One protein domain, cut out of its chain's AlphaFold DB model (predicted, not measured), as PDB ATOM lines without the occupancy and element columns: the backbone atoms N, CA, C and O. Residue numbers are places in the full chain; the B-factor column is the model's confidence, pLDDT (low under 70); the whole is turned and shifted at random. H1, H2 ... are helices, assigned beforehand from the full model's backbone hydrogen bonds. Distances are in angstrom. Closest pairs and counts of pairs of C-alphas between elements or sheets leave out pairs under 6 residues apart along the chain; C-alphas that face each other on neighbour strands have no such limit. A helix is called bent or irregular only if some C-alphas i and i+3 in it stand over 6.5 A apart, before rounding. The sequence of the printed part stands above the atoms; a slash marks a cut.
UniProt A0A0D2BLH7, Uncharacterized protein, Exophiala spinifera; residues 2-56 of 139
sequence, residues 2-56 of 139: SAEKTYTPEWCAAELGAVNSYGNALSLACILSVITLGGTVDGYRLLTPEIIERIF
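AT A GLANCE: This is residues 2 to 56 of the 139 residues of an uncharacterized protein of Exophiala spinifera (UniProt A0A0D2BLH7). An elongated, loose string of helices with no common core: the longest helix, H3, lies between a pair of small helices, H1 and H2, at one end and a loop with the short helix H4 at the other. A long link, residues 14 to 24, joins the H1 and H2 end to H3, and residues 13 to 18 and 23 to 29 stand free. The printed part has 55 residues with four named helices, H1, H2, H3 and H4 in chain order, and no named strand; the class is all helix. It is only just loose, close to extended, with a radius of gyration of the C-alphas of 15.1 A and spans of 40 by 22 by 15 A.

HOW THE PARTS SIT: H3, residues 25 to 36, and H4, residues 49 to 54, are close but not clearly touching: their closest C-alphas, of Ile 35 and Ile 52, are 6.2 A apart. Their lines are about perpendicular, at 79 degrees. In the link between them, residues 40 to 41 pair antiparallel with residues 44 to 45. H2, residues 9 to 13, is apart from H3 and from H4. H1, residues 3 to 7, is close to H2 but not clearly touching, with the closest C-alphas, of Lys 5 and Trp 11, 7.0 A apart. Each O i to N i+4 pair is within hydrogen-bond range in H2 and H4, against 6 of 8 in H3 and 0 of 1 in H1, where 1 of 2 O i to N i+3 pairs is within range.

IN THESE COORDINATES: H3 is 15.6 A long, from C-alpha 25 at (259.701, 133.432, 148.771). H4 is 8.9 A long and ends at C-alpha 54, (246.214, 149.725, 161.809). H1, 7.8 A long, begins at C-alpha 3, (244.707, 127.111, 136.423), and is neither bent nor irregular, but only just: C-alphas 4 and 7 are 6.1 A apart. H2 is 6.0 A long.

THE WHOLE: The two C-alphas farthest apart, of Ser 2 and Gly 43, are 42.4 A apart. The links H2 to H3 and H3 to H4 are long, and H1 to H2 is tight. The printed part has no cut; its mean pLDDT is 94.1, and no printed residue is under 70.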
ATOM      1  N   SER A   2     239.975 127.677 135.317       80.81
ATOM      2  CA  SER A   2     241.049 126.682 135.372       80.81
ATOM      3  C   SER A   2     242.406 127.349 135.607       80.81
ATOM      4  O   SER A   2     242.578 128.526 135.281       80.81
ATOM      5  N   ALA A   3     243.359 126.605 136.177       81.69
ATOM      6  CA  ALA A   3     244.707 127.111 136.423       81.69
ATOM      7  C   ALA A   3     245.415 127.501 135.114       81.69
ATOM      8  O   ALA A   3     246.269 128.376 135.134       81.69
ATOM      9  N   GLU A   4     245.018 126.942 133.960       86.50
ATOM     10  CA  GLU A   4     245.666 127.291 132.691       86.50
ATOM     11  C   GLU A   4     245.487 128.752 132.279       86.50
ATOM     12  O   GLU A   4     246.295 129.302 131.534       86.50
ATOM     13  N   LYS A   5     244.446 129.411 132.796       87.38
ATOM     14  CA  LYS A   5     244.206 130.829 132.529       87.38
ATOM     15  C   LYS A   5     245.179 131.752 133.259       87.38
ATOM     16  O   LYS A   5     245.317 132.893 132.839       87.38
ATOM     17  N   THR A   6     245.851 131.295 134.319       87.62
ATOM     18  CA  THR A   6     246.713 132.158 135.149       87.62
ATOM     19  C   THR A   6     248.130 132.337 134.598       87.62
ATOM     20  O   THR A   6     248.955 133.026 135.202       87.62
ATOM     21  N   TYR A   7     248.431 131.733 133.447       88.31
ATOM     22  CA  TYR A   7     249.718 131.870 132.767       88.31
ATOM     23  C   TYR A   7     249.588 132.227 131.278       88.31
ATOM     24  O   TYR A   7     250.543 132.056 130.519       88.31
ATOM     25  N   THR A   8     248.428 132.737 130.839       94.44
ATOM     26  CA  THR A   8     248.318 133.328 129.494       94.44
ATOM     27  C   THR A   8     248.973 134.713 129.465       94.44
ATOM     28  O   THR A   8     249.019 135.385 130.500       94.44
ATOM     29  N   PRO A   9     249.460 135.186 128.302       95.69
ATOM     30  CA  PRO A   9     250.060 136.515 128.187       95.69
ATOM     31  C   PRO A   9     249.155 137.645 128.693       95.69
ATOM     32  O   PRO A   9     249.636 138.564 129.348       95.69
ATOM     33  N   GLU A  10     247.848 137.560 128.446       95.25
ATOM     34  CA  GLU A  10     246.868 138.567 128.864       95.25
ATOM     35  C   GLU A  10     246.718 138.608 130.386       95.25
ATOM     36  O   GLU A  10     246.649 139.686 130.968       95.25
ATOM     37  N   TRP A  11     246.700 137.443 131.042       94.50
ATOM     38  CA  TRP A  11     246.650 137.364 132.501       94.50
ATOM     39  C   TRP A  11     247.943 137.880 133.136       94.50
ATOM     40  O   TRP A  11     247.889 138.639 134.105       94.50
ATOM     41  N   CYS A  12     249.094 137.493 132.575       92.69
ATOM     42  CA  CYS A  12     250.409 137.930 133.043       92.69
ATOM     43  C   CYS A  12     250.607 139.445 132.900       92.69
ATOM     44  O   CYS A  12     251.302 140.044 133.714       92.69
ATOM     45  N   ALA A  13     250.027 140.054 131.861       95.50
ATOM     46  CA  ALA A  13     250.135 141.487 131.590       95.50
ATOM     47  C   ALA A  13     249.079 142.340 132.314       95.50
ATOM     48  O   ALA A  13     249.218 143.559 132.363       95.50
ATOM     49  N   ALA A  14     248.013 141.730 132.839       95.75
ATOM     50  CA  ALA A  14     246.984 142.449 133.581       95.75
ATOM     51  C   ALA A  14     247.481 142.889 134.968       95.75
ATOM     52  O   ALA A  14     248.417 142.322 135.526       95.75
ATOM     53  N   GLU A  15     246.792 143.851 135.580       95.00
ATOM     54  CA  GLU A  15     247.028 144.270 136.965       95.00
ATOM     55  C   GLU A  15     245.833 143.852 137.832       95.00
ATOM     56  O   GLU A  15     244.832 144.560 137.943       95.00
ATOM     57  N   LEU A  16     245.910 142.660 138.428       93.62
ATOM     58  CA  LEU A  16     244.863 142.076 139.269       93.62
ATOM     59  C   LEU A  16     245.393 141.928 140.698       93.62
ATOM     60  O   LEU A  16     245.820 140.848 141.113       93.62
ATOM     61  N   GLY A  17     245.319 143.015 141.473       91.19
ATOM     62  CA  GLY A  17     245.949 143.126 142.797       91.19
ATOM     63  C   GLY A  17     245.593 142.031 143.815       91.19
ATOM     64  O   GLY A  17     246.337 141.827 144.767       91.19
ATOM     65  N   ALA A  18     244.499 141.295 143.608       90.94
ATOM     66  CA  ALA A  18     244.103 140.185 144.471       90.94
ATOM     67  C   ALA A  18     244.730 138.827 144.097       90.94
ATOM     68  O   ALA A  18     244.768 137.939 144.947       90.94
ATOM     69  N   VAL A  19     245.144 138.608 142.840       90.44
ATOM     70  CA  VAL A  19     245.307 137.235 142.312       90.44
ATOM     71  C   VAL A  19     246.443 136.999 141.313       90.44
ATOM     72  O   VAL A  19     246.763 135.833 141.089       90.44
ATOM     73  N   ASN A  20     247.050 138.019 140.692       92.31
ATOM     74  CA  ASN A  20     248.030 137.798 139.610       92.31
ATOM     75  C   ASN A  20     249.437 138.361 139.865       92.31
ATOM     76  O   ASN A  20     250.154 138.700 138.927       92.31
ATOM     77  N   SER A  21     249.863 138.436 141.125       89.06
ATOM     78  CA  SER A  21     251.239 138.814 141.445       89.06
ATOM     79  C   SER A  21     252.233 137.689 141.122       89.06
ATOM     80  O   SER A  21     251.977 136.509 141.363       89.06
ATOM     81  N   TYR A  22     253.408 138.068 140.608       90.31
ATOM     82  CA  TYR A  22     254.525 137.160 140.346       90.31
ATOM     83  C   TYR A  22     255.692 137.494 141.270       90.31
ATOM     84  O   TYR A  22     256.139 138.637 141.345       90.31
ATOM     85  N   GLY A  23     256.203 136.487 141.971       91.06
ATOM     86  CA  GLY A  23     257.302 136.648 142.912       91.06
ATOM     87  C   GLY A  23     257.825 135.310 143.413       91.06
ATOM     88  O   GLY A  23     257.414 134.243 142.958       91.06
ATOM     89  N   ASN A  24     258.750 135.368 144.363       93.12
ATOM     90  CA  ASN A  24     259.301 134.199 145.037       93.12
ATOM     91  C   ASN A  24     259.276 134.396 146.563       93.12
ATOM     92  O   ASN A  24     258.861 135.440 147.071       93.12
ATOM     93  N   ALA A  25     259.703 133.377 147.310       93.00
ATOM     94  CA  ALA A  25     259.701 133.432 148.771       93.00
ATOM     95  C   ALA A  25     260.552 134.592 149.321       93.00
ATOM     96  O   ALA A  25     260.153 135.236 150.288       93.00
ATOM     97  N   LEU A  26     261.688 134.894 148.681       94.38
ATOM     98  CA  LEU A  26     262.575 135.979 149.095       94.38
ATOM     99  C   LEU A  26     261.932 137.352 148.866       94.38
ATOM    100  O   LEU A  26     261.963 138.186 149.766       94.38
ATOM    101  N   SER A  27     261.319 137.588 147.703       94.50
ATOM    102  CA  SER A  27     260.651 138.865 147.427       94.50
ATOM    103  C   SER A  27     259.478 139.099 148.378       94.50
ATOM    104  O   SER A  27     259.308 140.209 148.873       94.50
ATOM    105  N   LEU A  28     258.702 138.054 148.689       93.44
ATOM    106  CA  LEU A  28     257.603 138.158 149.650       93.44
ATOM    107  C   LEU A  28     258.118 138.457 151.066       93.44
ATOM    108  O   LEU A  28     257.592 139.351 151.724       93.44
ATOM    109  N   ALA A  29     259.172 137.767 151.512       93.81
ATOM    110  CA  ALA A  29     259.803 138.032 152.803       93.81
ATOM    111  C   ALA A  29     260.375 139.457 152.889       93.81
ATOM    112  O   ALA A  29     260.243 140.103 153.922       93.81
ATOM    113  N   CYS A  30     260.954 139.970 151.799       94.44
ATOM    114  CA  CYS A  30     261.457 141.340 151.715       94.44
ATOM    115  C   CYS A  30     260.339 142.388 151.796       94.44
ATOM    116  O   CYS A  30     260.515 143.424 152.423       94.44
ATOM    117  N   ILE A  31     259.185 142.144 151.170       94.38
ATOM    118  CA  ILE A  31     258.045 143.070 151.250       94.38
ATOM    119  C   ILE A  31     257.444 143.045 152.660       94.38
ATOM    120  O   ILE A  31     257.195 144.092 153.253       94.38
ATOM    121  N   LEU A  32     257.236 141.851 153.223       95.69
ATOM    122  CA  LEU A  32     256.645 141.696 154.553       95.69
ATOM    123  C   LEU A  32     257.597 142.109 155.685       95.69
ATOM    124  O   LEU A  32     257.121 142.445 156.770       95.69
ATOM    125  N   SER A  33     258.915 142.154 155.449       96.75
ATOM    126  CA  SER A  33     259.875 142.642 156.447       96.75
ATOM    127  C   SER A  33     259.640 144.105 156.813       96.75
ATOM    128  O   SER A  33     259.916 144.501 157.939       96.75
ATOM    129  N   VAL A  34     259.042 144.895 155.917       97.69
ATOM    130  CA  VAL A  34     258.621 146.269 156.215       97.69
ATOM    131  C   VAL A  34     257.665 146.297 157.402       97.69
ATOM    132  O   VAL A  34     257.790 147.157 158.262       97.69
ATOM    133  N   ILE A  35     256.742 145.340 157.492       97.12
ATOM    134  CA  ILE A  35     255.806 145.246 158.616       97.12
ATOM    135  C   ILE A  35     256.546 144.762 159.869       97.12
ATOM    136  O   ILE A  35     256.439 145.377 160.927       97.12
ATOM    137  N   THR A  36     257.328 143.684 159.760       95.12
ATOM    138  CA  THR A  36     257.949 143.040 160.933       95.12
ATOM    139  C   THR A  36     259.126 143.822 161.524       95.12
ATOM    140  O   THR A  36     259.416 143.663 162.708       95.12
ATOM    141  N   LEU A  37     259.771 144.690 160.741       96.56
ATOM    142  CA  LEU A  37     260.880 145.559 161.158       96.56
ATOM    143  C   LEU A  37     260.431 146.998 161.470       96.56
ATOM    144  O   LEU A  37     261.248 147.916 161.515       96.56
ATOM    145  N   GLY A  38     259.131 147.222 161.697       96.38
ATOM    146  CA  GLY A  38     258.623 148.516 162.170       96.38
ATOM    147  C   GLY A  38     258.628 149.625 161.113       96.38
ATOM    148  O   GLY A  38     258.704 150.806 161.446       96.38
ATOM    149  N   GLY A  39     258.548 149.261 159.835       97.56
ATOM    150  CA  GLY A  39     258.308 150.180 158.724       97.56
ATOM    151  C   GLY A  39     259.563 150.701 158.039       97.56
ATOM    152  O   GLY A  39     259.441 151.411 157.039       97.56
ATOM    153  N   THR A  40     260.752 150.352 158.539       97.44
ATOM    154  CA  THR A  40     262.037 150.771 157.966       97.44
ATOM    155  C   THR A  40     262.893 149.566 157.607       97.44
ATOM    156  O   THR A  40     263.191 148.737 158.461       97.44
ATOM    157  N   VAL A  41     263.323 149.492 156.349       96.56
ATOM    158  CA  VAL A  41     264.202 148.433 155.827       96.56
ATOM    159  C   VAL A  41     265.292 149.099 154.998       96.56
ATOM    160  O   VAL A  41     265.009 150.037 154.256       96.56
ATOM    161  N   ASP A  42     266.542 148.672 155.171       94.75
ATOM    162  CA  ASP A  42     267.704 149.204 154.442       94.75
ATOM    163  C   ASP A  42     267.830 150.743 154.479       94.75
ATOM    164  O   ASP A  42     268.272 151.381 153.528       94.75
ATOM    165  N   GLY A  43     267.418 151.362 155.593       95.62
ATOM    166  CA  GLY A  43     267.445 152.818 155.785       95.62
ATOM    167  C   GLY A  43     266.268 153.582 155.163       95.62
ATOM    168  O   GLY A  43     266.156 154.790 155.372       95.62
ATOM    169  N   TYR A  44     265.356 152.905 154.463       96.75
ATOM    170  CA  TYR A  44     264.155 153.502 153.876       96.75
ATOM    171  C   TYR A  44     262.940 153.282 154.770       96.75
ATOM    172  O   TYR A  44     262.549 152.145 155.031       96.75
ATOM    173  N   ARG A  45     262.299 154.374 155.206       97.19
ATOM    174  CA  ARG A  45     261.017 154.312 155.918       97.19
ATOM    175  C   ARG A  45     259.866 154.269 154.917       97.19
ATOM    176  O   ARG A  45     259.572 155.276 154.277       97.19
ATOM    177  N   LEU A  46     259.207 153.120 154.824       97.56
ATOM    178  CA  LEU A  46     258.080 152.868 153.923       97.56
ATOM    179  C   LEU A  46     256.729 152.980 154.637       97.56
ATOM    180  O   LEU A  46     255.767 153.457 154.044       97.56
ATOM    181  N   LEU A  47     256.666 152.593 155.913       97.56
ATOM    182  CA  LEU A  47     255.482 152.734 156.765       97.56
ATOM    183  C   LEU A  47     255.876 153.376 158.096       97.56
ATOM    184  O   LEU A  47     257.024 153.272 158.531       97.56
ATOM    185  N   THR A  48     254.931 154.050 158.749       97.94
ATOM    186  CA  THR A  48     255.118 154.454 160.146       97.94
ATOM    187  C   THR A  48     254.624 153.344 161.075       97.94
ATOM    188  O   THR A  48     253.750 152.565 160.672       97.94
ATOM    189  N   PRO A  49     255.133 153.263 162.316       96.44
ATOM    190  CA  PRO A  49     254.617 152.318 163.300       96.44
ATOM    191  C   PRO A  49     253.099 152.436 163.476       96.44
ATOM    192  O   PRO A  49     252.410 151.426 163.511       96.44
ATOM    193  N   GLU A  50     252.553 153.655 163.478       97.50
ATOM    194  CA  GLU A  50     251.115 153.890 163.635       97.50
ATOM    195  C   GLU A  50     250.295 153.285 162.490       97.50
ATOM    196  O   GLU A  50     249.188 152.812 162.723       97.50
ATOM    197  N   ILE A  51     250.822 153.277 161.262       96.88
ATOM    198  CA  ILE A  51     250.159 152.639 160.116       96.88
ATOM    199  C   ILE A  51     250.261 151.115 160.195       96.88
ATOM    200  O   ILE A  51     249.301 150.429 159.859       96.88
ATOM    201  N   ILE A  52     251.384 150.577 160.675       97.94
ATOM    202  CA  ILE A  52     251.524 149.131 160.904       97.94
ATOM    203  C   ILE A  52     250.513 148.656 161.948       97.94
ATOM    204  O   ILE A  52     249.879 147.621 161.765       97.94
ATOM    205  N   GLU A  53     250.300 149.439 163.002       97.62
ATOM    206  CA  GLU A  53     249.310 149.134 164.036       97.62
ATOM    207  C   GLU A  53     247.888 149.006 163.482       97.62
ATOM    208  O   GLU A  53     247.146 148.119 163.900       97.62
ATOM    209  N   ARG A  54     247.533 149.799 162.462       97.94
ATOM    210  CA  ARG A  54     246.214 149.725 161.809       97.94
ATOM    211  C   ARG A  54     245.920 148.386 161.149       97.94
ATOM    212  O   ARG A  54     244.752 148.049 161.004       97.94
ATOM    213  N   ILE A  55     246.935 147.601 160.785       98.12
ATOM    214  CA  ILE A  55     246.729 146.240 160.262       98.12
ATOM    215  C   ILE A  55     245.929 145.397 161.262       98.12
ATOM    216  O   ILE A  55     245.111 144.575 160.855       98.12
ATOM    217  N   PHE A  56     246.131 145.630 162.559       97.75
ATOM    218  CA  PHE A  56     245.536 144.855 163.644       97.75
ATOM    219  C   PHE A  56     244.197 145.418 164.142       97.75
ATOM    220  O   PHE A  56     243.602 144.836 165.051       97.75
TER     221      PHE A  56